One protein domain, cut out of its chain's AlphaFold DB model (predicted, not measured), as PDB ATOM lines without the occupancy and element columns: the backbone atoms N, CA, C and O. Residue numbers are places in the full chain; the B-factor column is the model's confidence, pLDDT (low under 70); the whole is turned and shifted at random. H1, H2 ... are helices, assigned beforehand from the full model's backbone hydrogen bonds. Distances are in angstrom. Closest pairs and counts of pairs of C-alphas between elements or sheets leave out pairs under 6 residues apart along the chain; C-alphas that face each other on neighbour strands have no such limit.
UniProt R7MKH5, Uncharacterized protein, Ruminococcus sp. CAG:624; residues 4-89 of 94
ATOM      1  N   LYS A   4      38.454  -7.070  13.407       90.31
ATOM      2  CA  LYS A   4      39.140  -5.815  13.757       90.31
ATOM      3  C   LYS A   4      39.473  -4.967  12.525       90.31
ATOM      4  O   LYS A   4      39.361  -3.742  12.566       90.31
ATOM      5  N   GLU A   5      39.886  -5.598  11.432       95.06
ATOM      6  CA  GLU A   5      40.142  -4.933  10.150       95.06
ATOM      7  C   GLU A   5      38.847  -4.431   9.506       95.06
ATOM      8  O   GLU A   5      38.788  -3.281   9.061       95.06
ATOM      9  N   ALA A   6      37.802  -5.263   9.508       93.62
ATOM     10  CA  ALA A   6      36.487  -4.909   8.983       93.62
ATOM     11  C   ALA A   6      35.902  -3.702   9.726       93.62
ATOM     12  O   ALA A   6      35.515  -2.720   9.094       93.62
ATOM     13  N   ALA A   7      35.934  -3.728  11.060       93.62
ATOM     14  CA  ALA A   7      35.445  -2.652  11.913       93.62
ATOM     15  C   ALA A   7      36.181  -1.331  11.649       93.62
ATOM     16  O   ALA A   7      35.543  -0.291  11.493       93.62
ATOM     17  N   LYS A   8      37.514  -1.357  11.511       96.50
ATOM     18  CA  LYS A   8      38.296  -0.159  11.151       96.50
ATOM     19  C   LYS A   8      37.899   0.404   9.788       96.50
ATOM     20  O   LYS A   8      37.794   1.621   9.635       96.50
ATOM     21  N   LYS A   9      37.692  -0.464   8.792       96.88
ATOM     22  CA  LYS A   9      37.275  -0.046   7.449       96.88
ATOM     23  C   LYS A   9      35.878   0.578   7.474       96.88
ATOM     24  O   LYS A   9      35.700   1.663   6.926       96.88
ATOM     25  N   LEU A  10      34.926  -0.068   8.146       96.25
ATOM     26  CA  LEU A  10      33.557   0.428   8.304       96.25
ATOM     27  C   LEU A  10      33.522   1.758   9.067       96.25
ATOM     28  O   LEU A  10      32.855   2.688   8.621       96.25
ATOM     29  N   ASP A  11      34.291   1.900  10.150       97.25
ATOM     30  CA  ASP A  11      34.341   3.153  10.915       97.25
ATOM     31  C   ASP A  11      34.934   4.300  10.088       97.25
ATOM     32  O   ASP A  11      34.407   5.412  10.107       97.25
ATOM     33  N   LYS A  12      35.971   4.033   9.280       97.81
ATOM     34  CA  LYS A  12      36.505   5.020   8.330       97.81
ATOM     35  C   LYS A  12      35.442   5.455   7.317       97.81
ATOM     36  O   LYS A  12      35.288   6.649   7.079       97.81
ATOM     37  N   MET A  13      34.696   4.513   6.738       97.69
ATOM     38  CA  MET A  13      33.623   4.825   5.785       97.69
ATOM     39  C   MET A  13      32.513   5.663   6.433       97.69
ATOM     40  O   MET A  13      32.115   6.681   5.871       97.69
ATOM     41  N   ARG A  14      32.071   5.284   7.637       97.00
ATOM     42  CA  ARG A  14      31.054   6.013   8.404       97.00
ATOM     43  C   ARG A  14      31.491   7.440   8.735       97.00
ATOM     44  O   ARG A  14      30.714   8.364   8.534       97.00
ATOM     45  N   ARG A  15      32.728   7.633   9.215       96.75
ATOM     46  CA  ARG A  15      33.260   8.965   9.568       96.75
ATOM     47  C   ARG A  15      33.416   9.889   8.363       96.75
ATOM     48  O   ARG A  15      33.297  11.096   8.529       96.75
ATOM     49  N   ASN A  16      33.684   9.340   7.179       97.06
ATOM     50  CA  ASN A  16      33.811  10.137   5.961       97.06
ATOM     51  C   ASN A  16      32.478  10.788   5.566       97.06
ATOM     52  O   ASN A  16      32.460  11.959   5.198       97.06
ATOM     53  N   ASN A  17      31.374  10.037   5.618       96.75
ATOM     54  CA  ASN A  17      30.031  10.575   5.419       96.75
ATOM     55  C   ASN A  17      28.988   9.630   6.027       96.75
ATOM     56  O   ASN A  17      28.652   8.594   5.449       96.75
ATOM     57  N   GLU A  18      28.458  10.004   7.188       94.69
ATOM     58  CA  GLU A  18      27.559   9.133   7.939       94.69
ATOM     59  C   GLU A  18      26.203   8.940   7.247       94.69
ATOM     60  O   GLU A  18      25.651   7.840   7.274       94.69
ATOM     61  N   MET A  19      25.683   9.976   6.584       95.00
ATOM     62  CA  MET A  19      24.413   9.892   5.860       95.00
ATOM     63  C   MET A  19      24.518   8.906   4.694       95.00
ATOM     64  O   MET A  19      23.716   7.977   4.609       95.00
ATOM     65  N   ILE A  20      25.541   9.053   3.843       96.62
ATOM     66  CA  ILE A  20      25.773   8.131   2.721       96.62
ATOM     67  C   ILE A  20      26.006   6.712   3.239       96.62
ATOM     68  O   ILE A  20      25.470   5.766   2.673       96.62
ATOM     69  N   PHE A  21      26.758   6.548   4.329       95.69
ATOM     70  CA  PHE A  21      27.004   5.234   4.916       95.69
ATOM     71  C   PHE A  21      25.704   4.532   5.344       95.69
ATOM     72  O   PHE A  21      25.490   3.372   4.997       95.69
ATOM     73  N   ARG A  22      24.801   5.240   6.039       91.25
ATOM     74  CA  ARG A  22      23.487   4.704   6.446       91.25
ATOM     75  C   ARG A  22      22.604   4.364   5.241       91.25
ATOM     76  O   ARG A  22      21.968   3.309   5.222       91.25
ATOM     77  N   MET A  23      22.590   5.228   4.224       92.69
ATOM     78  CA  MET A  23      21.840   4.989   2.987       92.69
ATOM     79  C   MET A  23      22.400   3.807   2.192       92.69
ATOM     80  O   MET A  23      21.627   3.035   1.637       92.69
ATOM     81  N   ALA A  24      23.720   3.619   2.177       95.12
ATOM     82  CA  ALA A  24      24.352   2.482   1.519       95.12
ATOM     83  C   ALA A  24      23.973   1.151   2.187       95.12
ATOM     84  O   ALA A  24      23.671   0.193   1.483       95.12
ATOM     85  N   ILE A  25      23.930   1.092   3.525       92.88
ATOM     86  CA  ILE A  25      23.453  -0.100   4.251       92.88
ATOM     87  C   ILE A  25      21.979  -0.371   3.938       92.88
ATOM     88  O   ILE A  25      21.625  -1.506   3.637       92.88
ATOM     89  N   SER A  26      21.143   0.670   3.968       90.56
ATOM     90  CA  SER A  26      19.718   0.550   3.626       90.56
ATOM     91  C   SER A  26      19.540  -0.006   2.215       90.56
ATOM     92  O   SER A  26      18.867  -1.007   2.024       90.56
ATOM     93  N   HIS A  27      20.256   0.561   1.242       92.56
ATOM     94  CA  HIS A  27      20.206   0.103  -0.139       92.56
ATOM     95  C   HIS A  27      20.677  -1.349  -0.307       92.56
ATOM     96  O   HIS A  27      20.070  -2.094  -1.070       92.56
ATOM     97  N   LEU A  28      21.731  -1.771   0.405       93.06
ATOM     98  CA  LEU A  28      22.185  -3.167   0.397       93.06
ATOM     99  C   LEU A  28      21.087  -4.118   0.887       93.06
ATOM    100  O   LEU A  28      20.872  -5.161   0.270       93.06
ATOM    101  N   MET A  29      20.377  -3.749   1.957       90.88
ATOM    102  CA  MET A  29      19.256  -4.538   2.465       90.88
ATOM    103  C   MET A  29      18.071  -4.536   1.499       90.88
ATOM    104  O   MET A  29      17.585  -5.610   1.166       90.88
ATOM    105  N   ASP A  30      17.669  -3.379   0.972       89.00
ATOM    106  CA  ASP A  30      16.560  -3.257   0.016       89.00
ATOM    107  C   ASP A  30      16.805  -4.055  -1.272       89.00
ATOM    108  O   ASP A  30      15.892  -4.646  -1.850       89.00
ATOM    109  N   VAL A  31      18.045  -4.067  -1.771       90.12
ATOM    110  CA  VAL A  31      18.431  -4.910  -2.911       90.12
ATOM    111  C   VAL A  31      18.265  -6.385  -2.556       90.12
ATOM    112  O   VAL A  31      17.689  -7.116  -3.356       90.12
ATOM    113  N   GLY A  32      18.722  -6.819  -1.380       86.62
ATOM    114  CA  GLY A  32      18.570  -8.206  -0.931       86.62
ATOM    115  C   GLY A  32      17.107  -8.619  -0.752       86.62
ATOM    116  O   GLY A  32      16.693  -9.636  -1.297       86.62
ATOM    117  N   ILE A  33      16.310  -7.792  -0.069       89.69
ATOM    118  CA  ILE A  33      14.877  -8.012   0.183       89.69
ATOM    119  C   ILE A  33      14.105  -8.208  -1.124       89.69
ATOM    120  O   ILE A  33      13.268  -9.097  -1.212       89.69
ATOM    121  N   ARG A  34      14.424  -7.434  -2.169       87.62
ATOM    122  CA  ARG A  34      13.769  -7.559  -3.483       87.62
ATOM    123  C   ARG A  34      13.970  -8.908  -4.179       87.62
ATOM    124  O   ARG A  34      13.260  -9.162  -5.140       87.62
ATOM    125  N   HIS A  35      14.914  -9.735  -3.729       87.19
ATOM    126  CA  HIS A  35      15.128 -11.089  -4.252       87.19
ATOM    127  C   HIS A  35      14.452 -12.174  -3.394       87.19
ATOM    128  O   HIS A  35      14.573 -13.355  -3.704       87.19
ATOM    129  N   LEU A  36      13.763 -11.797  -2.311       87.69
ATOM    130  CA  LEU A  36      12.999 -12.698  -1.443       87.69
ATOM    131  C   LEU A  36      11.499 -12.606  -1.760       87.69
ATOM    132  O   LEU A  36      10.690 -12.304  -0.885       87.69
ATOM    133  N   ASP A  37      11.134 -12.823  -3.022       88.94
ATOM    134  CA  ASP A  37       9.738 -13.020  -3.429       88.94
ATOM    135  C   ASP A  37       9.333 -14.503  -3.357       88.94
ATOM    136  O   ASP A  37      10.186 -15.391  -3.295       88.94
ATOM    137  N   ASP A  38       8.022 -14.769  -3.344       85.44
ATOM    138  CA  ASP A  38       7.467 -16.116  -3.150       85.44
ATOM    139  C   ASP A  38       7.986 -17.131  -4.189       85.44
ATOM    140  O   ASP A  38       8.249 -18.286  -3.853       85.44
ATOM    141  N   GLU A  39       8.184 -16.702  -5.440       88.00
ATOM    142  CA  GLU A  39       8.688 -17.555  -6.522       88.00
ATOM    143  C   GLU A  39      10.155 -17.943  -6.284       88.00
ATOM    144  O   GLU A  39      10.514 -19.124  -6.343       88.00
ATOM    145  N   ASN A  40      10.995 -16.968  -5.939       90.50
ATOM    146  CA  ASN A  40      12.403 -17.190  -5.632       90.50
ATOM    147  C   ASN A  40      12.587 -18.026  -4.360       90.50
ATOM    148  O   ASN A  40      13.479 -18.879  -4.317       90.50
ATOM    149  N   ILE A  41      11.745 -17.834  -3.340       93.12
ATOM    150  CA  ILE A  41      11.785 -18.604  -2.090       93.12
ATOM    151  C   ILE A  41      11.493 -20.080  -2.359       93.12
ATOM    152  O   ILE A  41      12.277 -20.941  -1.950       93.12
ATOM    153  N   GLU A  42      10.406 -20.385  -3.067       94.06
ATOM    154  CA  GLU A  42      10.016 -21.769  -3.339       94.06
ATOM    155  C   GLU A  42      10.973 -22.452  -4.318       94.06
ATOM    156  O   GLU A  42      11.346 -23.611  -4.105       94.06
ATOM    157  N   SER A  43      11.466 -21.731  -5.332       95.25
ATOM    158  CA  SER A  43      12.530 -22.239  -6.201       95.25
ATOM    159  C   SER A  43      13.796 -22.559  -5.401       95.25
ATOM    160  O   SER A  43      14.381 -23.627  -5.576       95.25
ATOM    161  N   THR A  44      14.211 -21.673  -4.491       94.69
ATOM    162  CA  THR A  44      15.404 -21.884  -3.654       94.69
ATOM    163  C   THR A  44      15.226 -23.084  -2.725       94.69
ATOM    164  O   THR A  44      16.106 -23.940  -2.663       94.69
ATOM    165  N   CYS A  45      14.078 -23.199  -2.047       96.19
ATOM    166  CA  CYS A  45      13.776 -24.350  -1.194       96.19
ATOM    167  C   CYS A  45      13.767 -25.658  -1.997       96.19
ATOM    168  O   CYS A  45      14.311 -26.665  -1.553       96.19
ATOM    169  N   THR A  46      13.202 -25.641  -3.205       97.12
ATOM    170  CA  THR A  46      13.178 -26.809  -4.094       97.12
ATOM    171  C   THR A  46      14.587 -27.269  -4.467       97.12
ATOM    172  O   THR A  46      14.852 -28.468  -4.470       97.12
ATOM    173  N   GLU A  47      15.503 -26.343  -4.762       96.81
ATOM    174  CA  GLU A  47      16.898 -26.685  -5.064       96.81
ATOM    175  C   GLU A  47      17.663 -27.195  -3.839       96.81
ATOM    176  O   GLU A  47      18.439 -28.143  -3.961       96.81
ATOM    177  N   ILE A  48      17.419 -26.628  -2.653       96.38
ATOM    178  CA  ILE A  48      17.993 -27.123  -1.391       96.38
ATOM    179  C   ILE A  48      17.558 -28.572  -1.146       96.38
ATOM    180  O   ILE A  48      18.397 -29.435  -0.914       96.38
ATOM    181  N   MET A  49      16.263 -28.870  -1.285       96.69
ATOM    182  CA  MET A  49      15.713 -30.209  -1.031       96.69
ATOM    183  C   MET A  49      16.216 -31.297  -1.996       96.69
ATOM    184  O   MET A  49      16.013 -32.480  -1.733       96.69
ATOM    185  N   LYS A  50      16.862 -30.932  -3.113       96.56
ATOM    186  CA  LYS A  50      17.493 -31.893  -4.040       96.56
ATOM    187  C   LYS A  50      18.883 -32.346  -3.588       96.56
ATOM    188  O   LYS A  50      19.424 -33.279  -4.181       96.56
ATOM    189  N   GLN A  51      19.489 -31.668  -2.617       94.38
ATOM    190  CA  GLN A  51      20.836 -31.981  -2.147       94.38
ATOM    191  C   GLN A  51      20.818 -33.182  -1.194       94.38
ATOM    192  O   GLN A  51      19.827 -33.425  -0.516       94.38
ATOM    193  N   ASP A  52      21.912 -33.937  -1.132       93.62
ATOM    194  CA  ASP A  52      22.087 -34.977  -0.112       93.62
ATOM    195  C   ASP A  52      22.617 -34.342   1.176       93.62
ATOM    196  O   ASP A  52      23.704 -33.759   1.191       93.62
ATOM    197  N   ASP A  53      21.847 -34.449   2.255       94.12
ATOM    198  CA  ASP A  53      22.172 -33.910   3.574       94.12
ATOM    199  C   ASP A  53      22.432 -34.996   4.627       94.12
ATOM    200  O   ASP A  53      22.619 -34.679   5.802       94.12
ATOM    201  N   SER A  54      22.544 -36.267   4.221       91.75
ATOM    202  CA  SER A  54      22.707 -37.424   5.120       91.75
ATOM    203  C   SER A  54      23.937 -37.365   6.042       91.75
ATOM    204  O   SER A  54      24.015 -38.078   7.048       91.75
ATOM    205  N   HIS A  55      24.904 -36.504   5.724       90.94
ATOM    206  CA  HIS A  55      26.118 -36.266   6.511       90.94
ATOM    207  C   HIS A  55      26.255 -34.822   7.016       90.94
ATOM    208  O   HIS A  55      27.299 -34.452   7.560       90.94
ATOM    209  N   SER A  56      25.219 -33.999   6.853       89.81
ATOM    210  CA  SER A  56      25.193 -32.611   7.306       89.81
ATOM    211  C   SER A  56      24.526 -32.500   8.676       89.81
ATOM    212  O   SER A  56      23.476 -33.081   8.926       89.81
ATOM    213  N   PHE A  57      25.098 -31.690   9.569       88.38
ATOM    214  CA  PHE A  57      24.390 -31.256  10.781       88.38
ATOM    215  C   PHE A  57      23.266 -30.254  10.455       88.38
ATOM    216  O   PHE A  57      22.320 -30.092  11.219       88.38
ATOM    217  N   MET A  58      23.380 -29.567   9.317       92.19
ATOM    218  CA  MET A  58      22.420 -28.585   8.833       92.19
ATOM    219  C   MET A  58      21.562 -29.236   7.743       92.19
ATOM    220  O   MET A  58      21.977 -29.273   6.582       92.19
ATOM    221  N   THR A  59      20.410 -29.787   8.129       95.69
ATOM    222  CA  THR A  59      19.523 -30.506   7.197       95.69
ATOM    223  C   THR A  59      18.929 -29.561   6.156       95.69
ATOM    224  O   THR A  59      18.871 -28.341   6.355       95.69
ATOM    225  N   ASN A  60      18.476 -30.116   5.039       97.44
ATOM    226  CA  ASN A  60      17.824 -29.364   3.978       97.44
ATOM    227  C   ASN A  60      16.555 -28.664   4.476       97.44
ATOM    228  O   ASN A  60      16.310 -27.511   4.116       97.44
ATOM    229  N   GLU A  61      15.776 -29.302   5.353       95.81
ATOM    230  CA  GLU A  61      14.586 -28.684   5.945       95.81
ATOM    231  C   GLU A  61      14.954 -27.473   6.798       95.81
ATOM    232  O   GLU A  61      14.323 -26.424   6.667       95.81
ATOM    233  N   PHE A  62      15.998 -27.588   7.623       96.31
ATOM    234  CA  PHE A  62      16.465 -26.477   8.445       96.31
ATOM    235  C   PHE A  62      16.973 -25.313   7.580       96.31
ATOM    236  O   PHE A  62      16.692 -24.149   7.861       96.31
ATOM    237  N   GLN A  63      17.660 -25.604   6.473       96.12
ATOM    238  CA  GLN A  63      18.060 -24.578   5.504       96.12
ATOM    239  C   GLN A  63      16.848 -23.902   4.844       96.12
ATOM    240  O   GLN A  63      16.815 -22.675   4.736       96.12
ATOM    241  N   CYS A  64      15.824 -24.664   4.452       96.81
ATOM    242  CA  CYS A  64      14.578 -24.102   3.925       96.81
ATOM    243  C   CYS A  64      13.860 -23.225   4.964       96.81
ATOM    244  O   CYS A  64      13.315 -22.176   4.621       96.81
ATOM    245  N   GLU A  65      13.873 -23.619   6.239       97.19
ATOM    246  CA  GLU A  65      13.316 -22.820   7.335       97.19
ATOM    247  C   GLU A  65      14.058 -21.487   7.498       97.19
ATOM    248  O   GLU A  65      13.412 -20.454   7.687       97.19
ATOM    249  N   ILE A  66      15.386 -21.463   7.327       95.56
ATOM    250  CA  ILE A  66      16.165 -20.216   7.297       95.56
ATOM    251  C   ILE A  66      15.704 -19.310   6.149       95.56
ATOM    252  O   ILE A  66      15.481 -18.121   6.383       95.56
ATOM    253  N   VAL A  67      15.533 -19.840   4.930       95.25
ATOM    254  CA  VAL A  67      15.089 -19.044   3.766       95.25
ATOM    255  C   VAL A  67      13.703 -18.445   4.014       95.25
ATOM    256  O   VAL A  67      13.509 -17.241   3.842       95.25
ATOM    257  N   ARG A  68      12.749 -19.255   4.482       95.50
ATOM    258  CA  ARG A  68      11.387 -18.786   4.790       95.50
ATOM    259  C   ARG A  68      11.376 -17.769   5.930       95.50
ATOM    260  O   ARG A  68      10.696 -16.752   5.844       95.50
ATOM    261  N   THR A  69      12.184 -17.984   6.965       95.75
ATOM    262  CA  THR A  69      12.339 -17.017   8.063       95.75
ATOM    263  C   THR A  69      12.935 -15.701   7.565       95.75
ATOM    264  O   THR A  69      12.478 -14.630   7.962       95.75
ATOM    265  N   ALA A  70      13.922 -15.753   6.664       94.50
ATOM    266  CA  ALA A  70      14.492 -14.560   6.050       94.50
ATOM    267  C   ALA A  70      13.436 -13.771   5.260       94.50
ATOM    268  O   ALA A  70      13.403 -12.545   5.360       94.50
ATOM    269  N   ALA A  71      12.541 -14.456   4.545       94.19
ATOM    270  CA  ALA A  71      11.426 -13.830   3.839       94.19
ATOM    271  C   ALA A  71      10.421 -13.146   4.781       94.19
ATOM    272  O   ALA A  71       9.973 -12.035   4.505       94.19
ATOM    273  N   GLU A  72      10.098 -13.753   5.928       94.44
ATOM    274  CA  GLU A  72       9.249 -13.099   6.933       94.44
ATOM    275  C   GLU A  72       9.926 -11.862   7.541       94.44
ATOM    276  O   GLU A  72       9.294 -10.815   7.688       94.44
ATOM    277  N   ILE A  73      11.229 -11.937   7.834       94.19
ATOM    278  CA  ILE A  73      12.003 -10.784   8.320       94.19
ATOM    279  C   ILE A  73      12.035  -9.664   7.272       94.19
ATOM    280  O   ILE A  73      11.958  -8.492   7.634       94.19
ATOM    281  N   ALA A  74      12.103 -10.006   5.984       92.31
ATOM    282  CA  ALA A  74      12.147  -9.049   4.881       92.31
ATOM    283  C   ALA A  74      10.880  -8.180   4.758       92.31
ATOM    284  O   ALA A  74      10.932  -7.104   4.165       92.31
ATOM    285  N   LYS A  75       9.755  -8.603   5.352       91.56
ATOM    286  CA  LYS A  75       8.511  -7.814   5.430       91.56
ATOM    287  C   LYS A  75       8.574  -6.699   6.480       91.56
ATOM    288  O   LYS A  75       7.694  -5.841   6.521       91.56
ATOM    289  N   ILE A  76       9.581  -6.719   7.352       92.94
ATOM    290  CA  ILE A  76       9.798  -5.716   8.395       92.94
ATOM    291  C   ILE A  76      10.716  -4.628   7.840       92.94
ATOM    292  O   ILE A  76      11.697  -4.910   7.154       92.94
ATOM    293  N   GLU A  77      10.424  -3.372   8.174       90.56
ATOM    294  CA  GLU A  77      11.287  -2.248   7.814       90.56
ATOM    295  C   GLU A  77      12.721  -2.488   8.327       90.56
ATOM    296  O   GLU A  77      12.953  -2.838   9.490       90.56
ATOM    297  N   HIS A  78      13.705  -2.364   7.434       87.69
ATOM    298  CA  HIS A  78      15.058  -2.854   7.688       87.69
ATOM    299  C   HIS A  78      15.775  -2.085   8.799       87.69
ATOM    300  O   HIS A  78      16.606  -2.667   9.498       87.69
ATOM    301  N   THR A  79      15.469  -0.801   9.017       89.00
ATOM    302  CA  THR A  79      16.076  -0.057  10.130       89.00
ATOM    303  C   THR A  79      15.584  -0.556  11.487       89.00
ATOM    304  O   THR A  79      16.384  -0.616  12.425       89.00
ATOM    305  N   ILE A  80      14.331  -1.014  11.590       92.62
ATOM    306  CA  ILE A  80      13.814  -1.718  12.772       92.62
ATOM    307  C   ILE A  80      14.584  -3.023  12.988       92.62
ATOM    308  O   ILE A  80      15.023  -3.284  14.110       92.62
ATOM    309  N   VAL A  81      14.808  -3.812  11.931       91.88
ATOM    310  CA  VAL A  81      15.585  -5.064  12.011       91.88
ATOM    311  C   VAL A  81      17.008  -4.793  12.510       91.88
ATOM    312  O   VAL A  81      17.462  -5.421  13.469       91.88
ATOM    313  N   LEU A  82      17.699  -3.804  11.935       88.81
ATOM    314  CA  LEU A  82      19.047  -3.407  12.359       88.81
ATOM    315  C   LEU A  82      19.080  -2.939  13.822       88.81
ATOM    316  O   LEU A  82      19.986  -3.309  14.573       88.81
ATOM    317  N   ALA A  83      18.089  -2.153  14.249       91.19
ATOM    318  CA  ALA A  83      17.977  -1.697  15.630       91.19
ATOM    319  C   ALA A  83      17.702  -2.852  16.606       91.19
ATOM    320  O   ALA A  83      18.236  -2.850  17.719       91.19
ATOM    321  N   TYR A  84      16.893  -3.837  16.201       93.69
ATOM    322  CA  TYR A  84      16.632  -5.040  16.987       93.69
ATOM    323  C   TYR A  84      17.903  -5.874  17.157       93.69
ATOM    324  O   TYR A  84      18.239  -6.238  18.285       93.69
ATOM    325  N   ILE A  85      18.639  -6.115  16.066       91.00
ATOM    326  CA  ILE A  85      19.906  -6.854  16.082       91.00
ATOM    327  C   ILE A  85      20.896  -6.192  17.038       91.00
ATOM    328  O   ILE A  85      21.402  -6.849  17.944       91.00
ATOM    329  N   ALA A  86      21.109  -4.880  16.905       88.31
ATOM    330  CA  ALA A  86      22.066  -4.140  17.727       88.31
ATOM    331  C   ALA A  86      21.766  -4.190  19.238       88.31
ATOM    332  O   ALA A  86      22.678  -4.025  20.048       88.31
ATOM    333  N   LYS A  87      20.499  -4.386  19.626       91.69
ATOM    334  CA  LYS A  87      20.071  -4.415  21.032       91.69
ATOM    335  C   LYS A  87      19.977  -5.823  21.612       91.69
ATOM    336  O   LYS A  87      20.285  -6.003  22.786       91.69
ATOM    337  N   ASN A  88      19.513  -6.787  20.820       93.69
ATOM    338  CA  ASN A  88      19.019  -8.064  21.341       93.69
ATOM    339  C   ASN A  88      19.802  -9.278  20.842       93.69
ATOM    340  O   ASN A  88      19.737 -10.331  21.468       93.69
ATOM    341  N   VAL A  89      20.535  -9.155  19.735       89.56
ATOM    342  CA  VAL A  89      21.234 -10.286  19.121       89.56
ATOM    343  C   VAL A  89      22.722 -10.171  19.421       89.56
ATOM    344  O   VAL A  89      23.362  -9.169  19.107       89.56
TER     345      VAL A  89
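AT A GLANCE: This is residues 4 to 89 of the 94 residues of an uncharacterized protein of Ruminococcus sp. CAG:624 (UniProt R7MKH5). This is a loose, open chain of helices: H1 and H2 make a corner at one end, the helical hairpin of H3 and H4 makes the other end, and H5 turns off from the end of H4 across the later part of H2, with no shared core between them. H1 and the hairpin lie far from each other at the two ends of the long axis. The printed part has 86 residues, with five named helices in the order H1, H2, H3, H4, H5 and no named strand, and its class is all helix. The whole is loose, with a radius of gyration of the C-alphas of 16.7 A, and elongated, spanning 48 by 29 by 22 A.

IN THESE COORDINATES: H1 covers residues 4 to 16, from C-alpha 4 at (39.140, -5.815, 13.757), and is 18.5 A long from first to last C-alpha. H2, the longest helix, has residues 18 to 33 and measures 22.7 A. H3 has residues 38 to 48 and measures 15.3 A. H4 begins with C-alpha 60 at (17.824, -29.364, 3.978), covers residues 60 to 74 and measures 21.1 A. H5 has residues 78 to 88, measures 15.1 A and ends with C-alpha 88 at (19.019, -8.064, 21.341).

HOW THE PARTS SIT: H1 and H2 only just touch, and only at the corner by their link, with 3 pairs of C-alphas within 8 A. Their closest C-alphas, those of Arg 14 and Phe 21, are 5.4 A apart, and their lines stand at a steep tilt of 63 degrees, opposite ways. H2 and H3 are apart. H3 and H4 touch and form a helical hairpin, opposite ways at a shallow tilt of 22 degrees; their closest C-alphas, those of Cys 45 and Cys 64, are 5.2 A apart. H2 and H4 are close but not clearly touching, with the closest C-alphas, Ile 33 and Ala 74, 5.5 A apart. H5 touches H2 at residues 26 to 30 of H2 alone, about perpendicular at 78 degrees; the closest C-alphas, those of Met 29 and His 78, are 6.9 A apart. H4 and H5 are close but not clearly touching, at a steep tilt of 66 degrees; their closest C-alphas, Ile 73 and Val 81, are 7.7 A apart. H1 is apart from H3, H4 and H5, and H3 is apart from H5. In H1, H2, H3, H4 and H5 every O i to N i+4 pair is within hydrogen-bond range.

THE WHOLE: The two farthest C-alphas, those of Asn 16 and Ser 54, are 48.8 A apart. Residues 4 to 9 of H1 stand free, as do residues 15 to 20, of which 18 to 20 belong to H2, and residues 83 to 89, of which 83 to 88 belong to H5. The link from H3 to H4, 11 residues, is long; the other links are tight. The printed part has no cut. The mean pLDDT of the printed part is 93.2, and no printed residue is under 70.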